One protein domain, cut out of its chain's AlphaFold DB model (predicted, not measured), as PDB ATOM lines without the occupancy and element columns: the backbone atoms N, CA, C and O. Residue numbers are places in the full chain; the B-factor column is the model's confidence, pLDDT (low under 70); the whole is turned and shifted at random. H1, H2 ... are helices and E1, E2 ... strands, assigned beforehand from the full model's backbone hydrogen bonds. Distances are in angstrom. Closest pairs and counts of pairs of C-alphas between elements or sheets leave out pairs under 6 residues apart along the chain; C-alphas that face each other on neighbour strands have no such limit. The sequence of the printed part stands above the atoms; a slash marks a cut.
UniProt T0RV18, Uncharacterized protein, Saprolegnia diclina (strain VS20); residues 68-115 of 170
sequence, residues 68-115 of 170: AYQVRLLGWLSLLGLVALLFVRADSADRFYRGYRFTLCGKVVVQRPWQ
ATOM      1  N   ALA A  68     126.308 101.790 111.304       83.31
ATOM      2  CA  ALA A  68     126.649 100.661 110.439       83.31
ATOM      3  C   ALA A  68     126.625 101.051 108.949       83.31
ATOM      4  O   ALA A  68     127.509 100.657 108.180       83.31
ATOM      5  N   TYR A  69     125.643 101.862 108.545       84.06
ATOM      6  CA  TYR A  69     125.567 102.398 107.187       84.06
ATOM      7  C   TYR A  69     126.743 103.333 106.875       84.06
ATOM      8  O   TYR A  69     127.356 103.221 105.813       84.06
ATOM      9  N   GLN A  70     127.113 104.197 107.817       83.00
ATOM     10  CA  GLN A  70     128.213 105.148 107.680       83.00
ATOM     11  C   GLN A  70     129.572 104.452 107.518       83.00
ATOM     12  O   GLN A  70     130.340 104.803 106.621       83.00
ATOM     13  N   VAL A  71     129.849 103.411 108.313       83.69
ATOM     14  CA  VAL A  71     131.072 102.598 108.170       83.69
ATOM     15  C   VAL A  71     131.105 101.897 106.811       83.69
ATOM     16  O   VAL A  71     132.148 101.861 106.156       83.69
ATOM     17  N   ARG A  72     129.963 101.385 106.339       86.00
ATOM     18  CA  ARG A  72     129.867 100.745 105.020       86.00
ATOM     19  C   ARG A  72     130.089 101.739 103.877       86.00
ATOM     20  O   ARG A  72     130.777 101.405 102.916       86.00
ATOM     21  N   LEU A  73     129.532 102.943 103.983       84.44
ATOM     22  CA  LEU A  73     129.720 104.020 103.012       84.44
ATOM     23  C   LEU A  73     131.189 104.463 102.957       84.44
ATOM     24  O   LEU A  73     131.748 104.596 101.870       84.44
ATOM     25  N   LEU A  74     131.835 104.600 104.117       82.50
ATOM     26  CA  LEU A  74     133.258 104.916 104.209       82.50
ATOM     27  C   LEU A  74     134.131 103.800 103.611       82.50
ATOM     28  O   LEU A  74     135.099 104.089 102.913       82.50
ATOM     29  N   GLY A  75     133.755 102.534 103.813       84.94
ATOM     30  CA  GLY A  75     134.417 101.390 103.183       84.94
ATOM     31  C   GLY A  75     134.336 101.421 101.654       84.94
ATOM     32  O   GLY A  75     135.344 101.218 100.980       84.94
ATOM     33  N   TRP A  76     133.165 101.742 101.093       87.25
ATOM     34  CA  TRP A  76     133.006 101.913  99.644       87.25
ATOM     35  C   TRP A  76     133.792 103.106  99.097       87.25
ATOM     36  O   TRP A  76     134.432 102.974  98.057       87.25
ATOM     37  N   LEU A  77     133.785 104.245  99.798       84.31
ATOM     38  CA  LEU A  77     134.577 105.422  99.428       84.31
ATOM     39  C   LEU A  77     136.082 105.128  99.464       84.31
ATOM     40  O   LEU A  77     136.799 105.523  98.548       84.31
ATOM     41  N   SER A  78     136.551 104.389 100.471       82.38
ATOM     42  CA  SER A  78     137.946 103.949 100.574       82.38
ATOM     43  C   SER A  78     138.330 103.017  99.422       82.38
ATOM     44  O   SER A  78     139.374 103.207  98.802       82.38
ATOM     45  N   LEU A  79     137.466 102.060  99.071       84.75
ATOM     46  CA  LEU A  79     137.702 101.153  97.948       84.75
ATOM     47  C   LEU A  79     137.691 101.896  96.604       84.75
ATOM     48  O   LEU A  79     138.531 101.627  95.747       84.75
ATOM     49  N   LEU A  80     136.796 102.870  96.433       85.06
ATOM     50  CA  LEU A  80     136.762 103.733  95.252       85.06
ATOM     51  C   LEU A  80     138.028 104.596  95.146       85.06
ATOM     52  O   LEU A  80     138.604 104.690  94.065       85.06
ATOM     53  N   GLY A  81     138.489 105.177  96.258       76.00
ATOM     54  CA  GLY A  81     139.740 105.936  96.327       76.00
ATOM     55  C   GLY A  81     140.961 105.076  96.003       76.00
ATOM     56  O   GLY A  81     141.812 105.488  95.220       76.00
ATOM     57  N   LEU A  82     141.008 103.843  96.514       80.31
ATOM     58  CA  LEU A  82     142.056 102.873  96.190       80.31
ATOM     59  C   LEU A  82     142.092 102.559  94.688       80.31
ATOM     60  O   LEU A  82     143.158 102.559  94.077       80.31
ATOM     61  N   VAL A  83     140.928 102.321  94.081       77.56
ATOM     62  CA  VAL A  83     140.816 102.076  92.638       77.56
ATOM     63  C   VAL A  83     141.220 103.321  91.840       77.56
ATOM     64  O   VAL A  83     141.966 103.205  90.871       77.56
ATOM     65  N   ALA A  84     140.804 104.515  92.265       73.00
ATOM     66  CA  ALA A  84     141.192 105.773  91.633       73.00
ATOM     67  C   ALA A  84     142.713 106.011  91.692       73.00
ATOM     68  O   ALA A  84     143.302 106.397  90.686       73.00
ATOM     69  N   LEU A  85     143.375 105.696  92.812       72.00
ATOM     70  CA  LEU A  85     144.837 105.776  92.938       72.00
ATOM     71  C   LEU A  85     145.570 104.871  91.931       72.00
ATOM     72  O   LEU A  85     146.632 105.245  91.432       72.00
ATOM     73  N   LEU A  86     145.003 103.706  91.589       67.88
ATOM     74  CA  LEU A  86     145.552 102.837  90.540       67.88
ATOM     75  C   LEU A  86     145.404 103.453  89.143       67.88
ATOM     76  O   LEU A  86     146.284 103.270  88.305       67.88
ATOM     77  N   PHE A  87     144.324 104.198  88.898       59.62
ATOM     78  CA  PHE A  87     144.097 104.870  87.620       59.62
ATOM     79  C   PHE A  87     144.963 106.109  87.428       59.62
ATOM     80  O   PHE A  87     145.356 106.390  86.302       59.62
ATOM     81  N   VAL A  88     145.285 106.848  88.489       62.44
ATOM     82  CA  VAL A  88     146.077 108.075  88.339       62.44
ATOM     83  C   VAL A  88     147.587 107.788  88.243       62.44
ATOM     84  O   VAL A  88     148.326 108.587  87.680       62.44
ATOM     85  N   ARG A  89     148.056 106.596  88.645       60.59
ATOM     86  CA  ARG A  89     149.389 106.080  88.260       60.59
ATOM     87  C   ARG A  89     149.472 105.581  86.807       60.59
ATOM     88  O   ARG A  89     150.414 104.862  86.472       60.59
ATOM     89  N   ALA A  90     148.507 105.921  85.951       52.28
ATOM     90  CA  ALA A  90     148.515 105.570  84.537       52.28
ATOM     91  C   ALA A  90     149.665 106.267  83.790       52.28
ATOM     92  O   ALA A  90     149.508 107.307  83.166       52.28
ATOM     93  N   ASP A  91     150.807 105.592  83.859       58.94
ATOM     94  CA  ASP A  91     151.825 105.485  82.830       58.94
ATOM     95  C   ASP A  91     152.641 106.761  82.580       58.94
ATOM     96  O   ASP A  91     152.291 107.647  81.805       58.94
ATOM     97  N   SER A  92     153.831 106.812  83.181       55.59
ATOM     98  CA  SER A  92     154.848 107.811  82.837       55.59
ATOM     99  C   SER A  92     155.179 107.804  81.339       55.59
ATOM    100  O   SER A  92     155.526 108.848  80.789       55.59
ATOM    101  N   ALA A  93     155.012 106.669  80.648       56.03
ATOM    102  CA  ALA A  93     155.198 106.574  79.203       56.03
ATOM    103  C   ALA A  93     154.147 107.358  78.389       56.03
ATOM    104  O   ALA A  93     154.426 107.722  77.245       56.03
ATOM    105  N   ASP A  94     152.996 107.693  78.977       59.50
ATOM    106  CA  ASP A  94     151.981 108.555  78.368       59.50
ATOM    107  C   ASP A  94     152.446 110.017  78.331       59.50
ATOM    108  O   ASP A  94     152.366 110.688  77.302       59.50
ATOM    109  N   ARG A  95     153.063 110.477  79.430       62.03
ATOM    110  CA  ARG A  95     153.643 111.824  79.559       62.03
ATOM    111  C   ARG A  95     154.799 112.075  78.586       62.03
ATOM    112  O   ARG A  95     155.027 113.217  78.195       62.03
ATOM    113  N   PHE A  96     155.535 111.031  78.206       64.31
ATOM    114  CA  PHE A  96     156.675 111.139  77.287       64.31
ATOM    115  C   PHE A  96     156.327 110.828  75.825       64.31
ATOM    116  O   PHE A  96     157.216 110.835  74.970       64.31
ATOM    117  N   TYR A  97     155.057 110.566  75.500       67.56
ATOM    118  CA  TYR A  97     154.668 110.311  74.120       67.56
ATOM    119  C   TYR A  97     154.648 111.621  73.309       67.56
ATOM    120  O   TYR A  97     154.032 112.608  73.703       67.56
ATOM    121  N   ARG A  98     155.314 111.648  72.144       63.47
ATOM    122  CA  ARG A  98     155.198 112.760  71.181       63.47
ATOM    123  C   ARG A  98     153.811 112.709  70.525       63.47
ATOM    124  O   ARG A  98     153.604 112.033  69.520       63.47
ATOM    125  N   GLY A  99     152.845 113.376  71.150       70.50
ATOM    126  CA  GLY A  99     151.422 113.368  70.795       70.50
ATOM    127  C   GLY A  99     150.546 113.141  72.029       70.50
ATOM    128  O   GLY A  99     151.058 112.930  73.121       70.50
ATOM    129  N   TYR A 100     149.221 113.163  71.876       68.94
ATOM    130  CA  TYR A 100     148.329 112.832  72.991       68.94
ATOM    131  C   TYR A 100     148.052 111.334  72.972       68.94
ATOM    132  O   TYR A 100     147.315 110.835  72.116       68.94
ATOM    133  N   ARG A 101     148.669 110.606  73.892       71.31
ATOM    134  CA  ARG A 101     148.320 109.223  74.189       71.31
ATOM    135  C   ARG A 101     147.585 109.229  75.532       71.31
ATOM    136  O   ARG A 101     147.738 110.169  76.299       71.31
ATOM    137  N   PHE A 102     146.695 108.266  75.719       71.94
ATOM    138  CA  PHE A 102     146.067 107.950  76.991       71.94
ATOM    139  C   PHE A 102     145.994 106.433  77.112       71.94
ATOM    140  O   PHE A 102     145.325 105.763  76.311       71.94
ATOM    141  N   THR A 103     146.705 105.885  78.093       68.94
ATOM    142  CA  THR A 103     146.849 104.439  78.294       68.94
ATOM    143  C   THR A 103     146.248 104.046  79.642       68.94
ATOM    144  O   THR A 103     146.637 104.565  80.677       68.94
ATOM    145  N   LEU A 104     145.297 103.110  79.648       66.38
ATOM    146  CA  LEU A 104     144.603 102.643  80.850       66.38
ATOM    147  C   LEU A 104     144.933 101.160  81.076       66.38
ATOM    148  O   LEU A 104     144.712 100.337  80.187       66.38
ATOM    149  N   CYS A 105     145.482 100.804  82.242       66.00
ATOM    150  CA  CYS A 105     145.895  99.427  82.573       66.00
ATOM    151  C   CYS A 105     146.788  98.767  81.496       66.00
ATOM    152  O   CYS A 105     146.599  97.603  81.148       66.00
ATOM    153  N   GLY A 106     147.731  99.525  80.921       62.62
ATOM    154  CA  GLY A 106     148.635  99.040  79.868       62.62
ATOM    155  C   GLY A 106     147.996  98.897  78.480       62.62
ATOM    156  O   GLY A 106     148.670  98.492  77.533       62.62
ATOM    157  N   LYS A 107     146.716  99.252  78.324       66.88
ATOM    158  CA  LYS A 107     146.017  99.266  77.038       66.88
ATOM    159  C   LYS A 107     145.779 100.702  76.587       66.88
ATOM    160  O   LYS A 107     145.229 101.514  77.323       66.88
ATOM    161  N   VAL A 108     146.199 101.027  75.369       73.94
ATOM    162  CA  VAL A 108     146.015 102.368  74.797       73.94
ATOM    163  C   VAL A 108     144.533 102.575  74.507       73.94
ATOM    164  O   VAL A 108     143.949 101.823  73.728       73.94
ATOM    165  N   VAL A 109     143.920 103.558  75.166       74.19
ATOM    166  CA  VAL A 109     142.492 103.881  75.012       74.19
ATOM    167  C   VAL A 109     142.309 105.002  73.999       74.19
ATOM    168  O   VAL A 109     141.408 104.935  73.166       74.19
ATOM    169  N   VAL A 110     143.175 106.015  74.032       73.50
ATOM    170  CA  VAL A 110     143.147 107.122  73.072       73.50
ATOM    171  C   VAL A 110     144.561 107.378  72.583       73.50
ATOM    172  O   VAL A 110     145.491 107.497  73.369       73.50
ATOM    173  N   GLN A 111     144.729 107.473  71.269       75.50
ATOM    174  CA  GLN A 111     145.976 107.910  70.662       75.50
ATOM    175  C   GLN A 111     145.626 108.902  69.562       75.50
ATOM    176  O   GLN A 111     145.041 108.538  68.542       75.50
ATOM    177  N   ARG A 112     145.953 110.172  69.785       74.50
ATOM    178  CA  ARG A 112     145.982 111.184  68.736       74.50
ATOM    179  C   ARG A 112     147.438 111.407  68.346       74.50
ATOM    180  O   ARG A 112     148.154 112.103  69.071       74.50
ATOM    181  N   PRO A 113     147.893 110.820  67.227       66.69
ATOM    182  CA  PRO A 113     149.175 111.200  66.667       66.69
ATOM    183  C   PRO A 113     149.103 112.679  66.281       66.69
ATOM    184  O   PRO A 113     148.163 113.113  65.611       66.69
ATOM    185  N   TRP A 114     150.072 113.462  66.745       57.94
ATOM    186  CA  TRP A 114     150.257 114.815  66.245       57.94
ATOM    187  C   TRP A 114     150.726 114.687  64.795       57.94
ATOM    188  O   TRP A 114     151.759 114.069  64.543       57.94
ATOM    189  N   GLN A 115     149.948 115.192  63.835       57.44
ATOM    190  CA  GLN A 115     150.455 115.330  62.475       57.44
ATOM    191  C   GLN A 115     151.471 116.464  62.506       57.44
ATOM    192  O   GLN A 115     151.102 117.636  62.564       57.44
TER     193      GLN A 115
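Overview. This is residues 68 to 115 of the 170 residues of an uncharacterized protein of Saprolegnia diclina (strain VS20) (UniProt T0RV18). A small head and one long helical arm make up this domain: the head holds the antiparallel hairpin of E1 and E2 with the short helix H2 next to E1, and H1 runs out from it, with residues 68 to 85 sticking out free. That arm makes much of the length, and the last printed residues lie at the opposite end of the long axis. The printed part has 48 residues with two named helices and two named strands, in the order H1, H2, E1, E2, and its one sheet has the order E1, E2. The class is mixed, helices and strands. The whole is extended, with a radius of gyration of the C-alphas of 16.0 A and spans of 55 by 15 by 13 A.

Along the chain. The sheet is made of strand E1, residues 100 to 104, 13.4 A from first to last C-alpha, and strand E2, residues 107 to 112, 14.5 A long. C-alpha 100 stands at (148.329, 112.832, 72.991), and E2 ends with C-alpha 112 at (145.982, 111.184, 68.736). Helix H2, residues 92 to 95, comes before E1 and is 5.3 A long. Helix H1, residues 68 to 88, is 30.3 A long and begins with C-alpha 68 at (126.649, 100.661, 110.439).

Arrangement. E1 and E2 form a hairpin and are antiparallel, with 165 degrees between their N-to-C directions. The C-alphas of Arg 101 and Gln 111 face each other at 4.4 A. Across the pair, N 102 and O 110 are within hydrogen-bond range at 2.8 A, as are N 112 and O 100 at 2.8 A. H2 and E1 have 5 pairs of C-alphas within 8 A, the closest being those of Asp 94 and Arg 101, 5.6 A apart. H2 and E2 are apart. H1 and E1 have 1 pair of C-alphas within 8 A, those of Phe 87 and Leu 104, 7.1 A apart. H1 is apart from E2 and also from H2. In H1 every O i to N i+4 pair is within hydrogen-bond range; H2, with 4 residues, is too short for such a pair, and its 1 pair of O i and N i+3 is within range.

Size, cuts and confidence. The two C-alphas farthest apart are those of Ala 68 and Gln 115, 55.5 A. Without residues 68 to 85, which stand free, the body has 30 residues and spans 31 by 15 by 11 A, with a radius of gyration of 9.1 A. The printed part has no cut. The links H1 to H2, H2 to E1 and E1 to E2 are tight. The mean pLDDT of the printed part is 71.5, and 22 residues are under 70: residues 86 to 98, residue 100, residues 103 to 107 and residues 113 to 115.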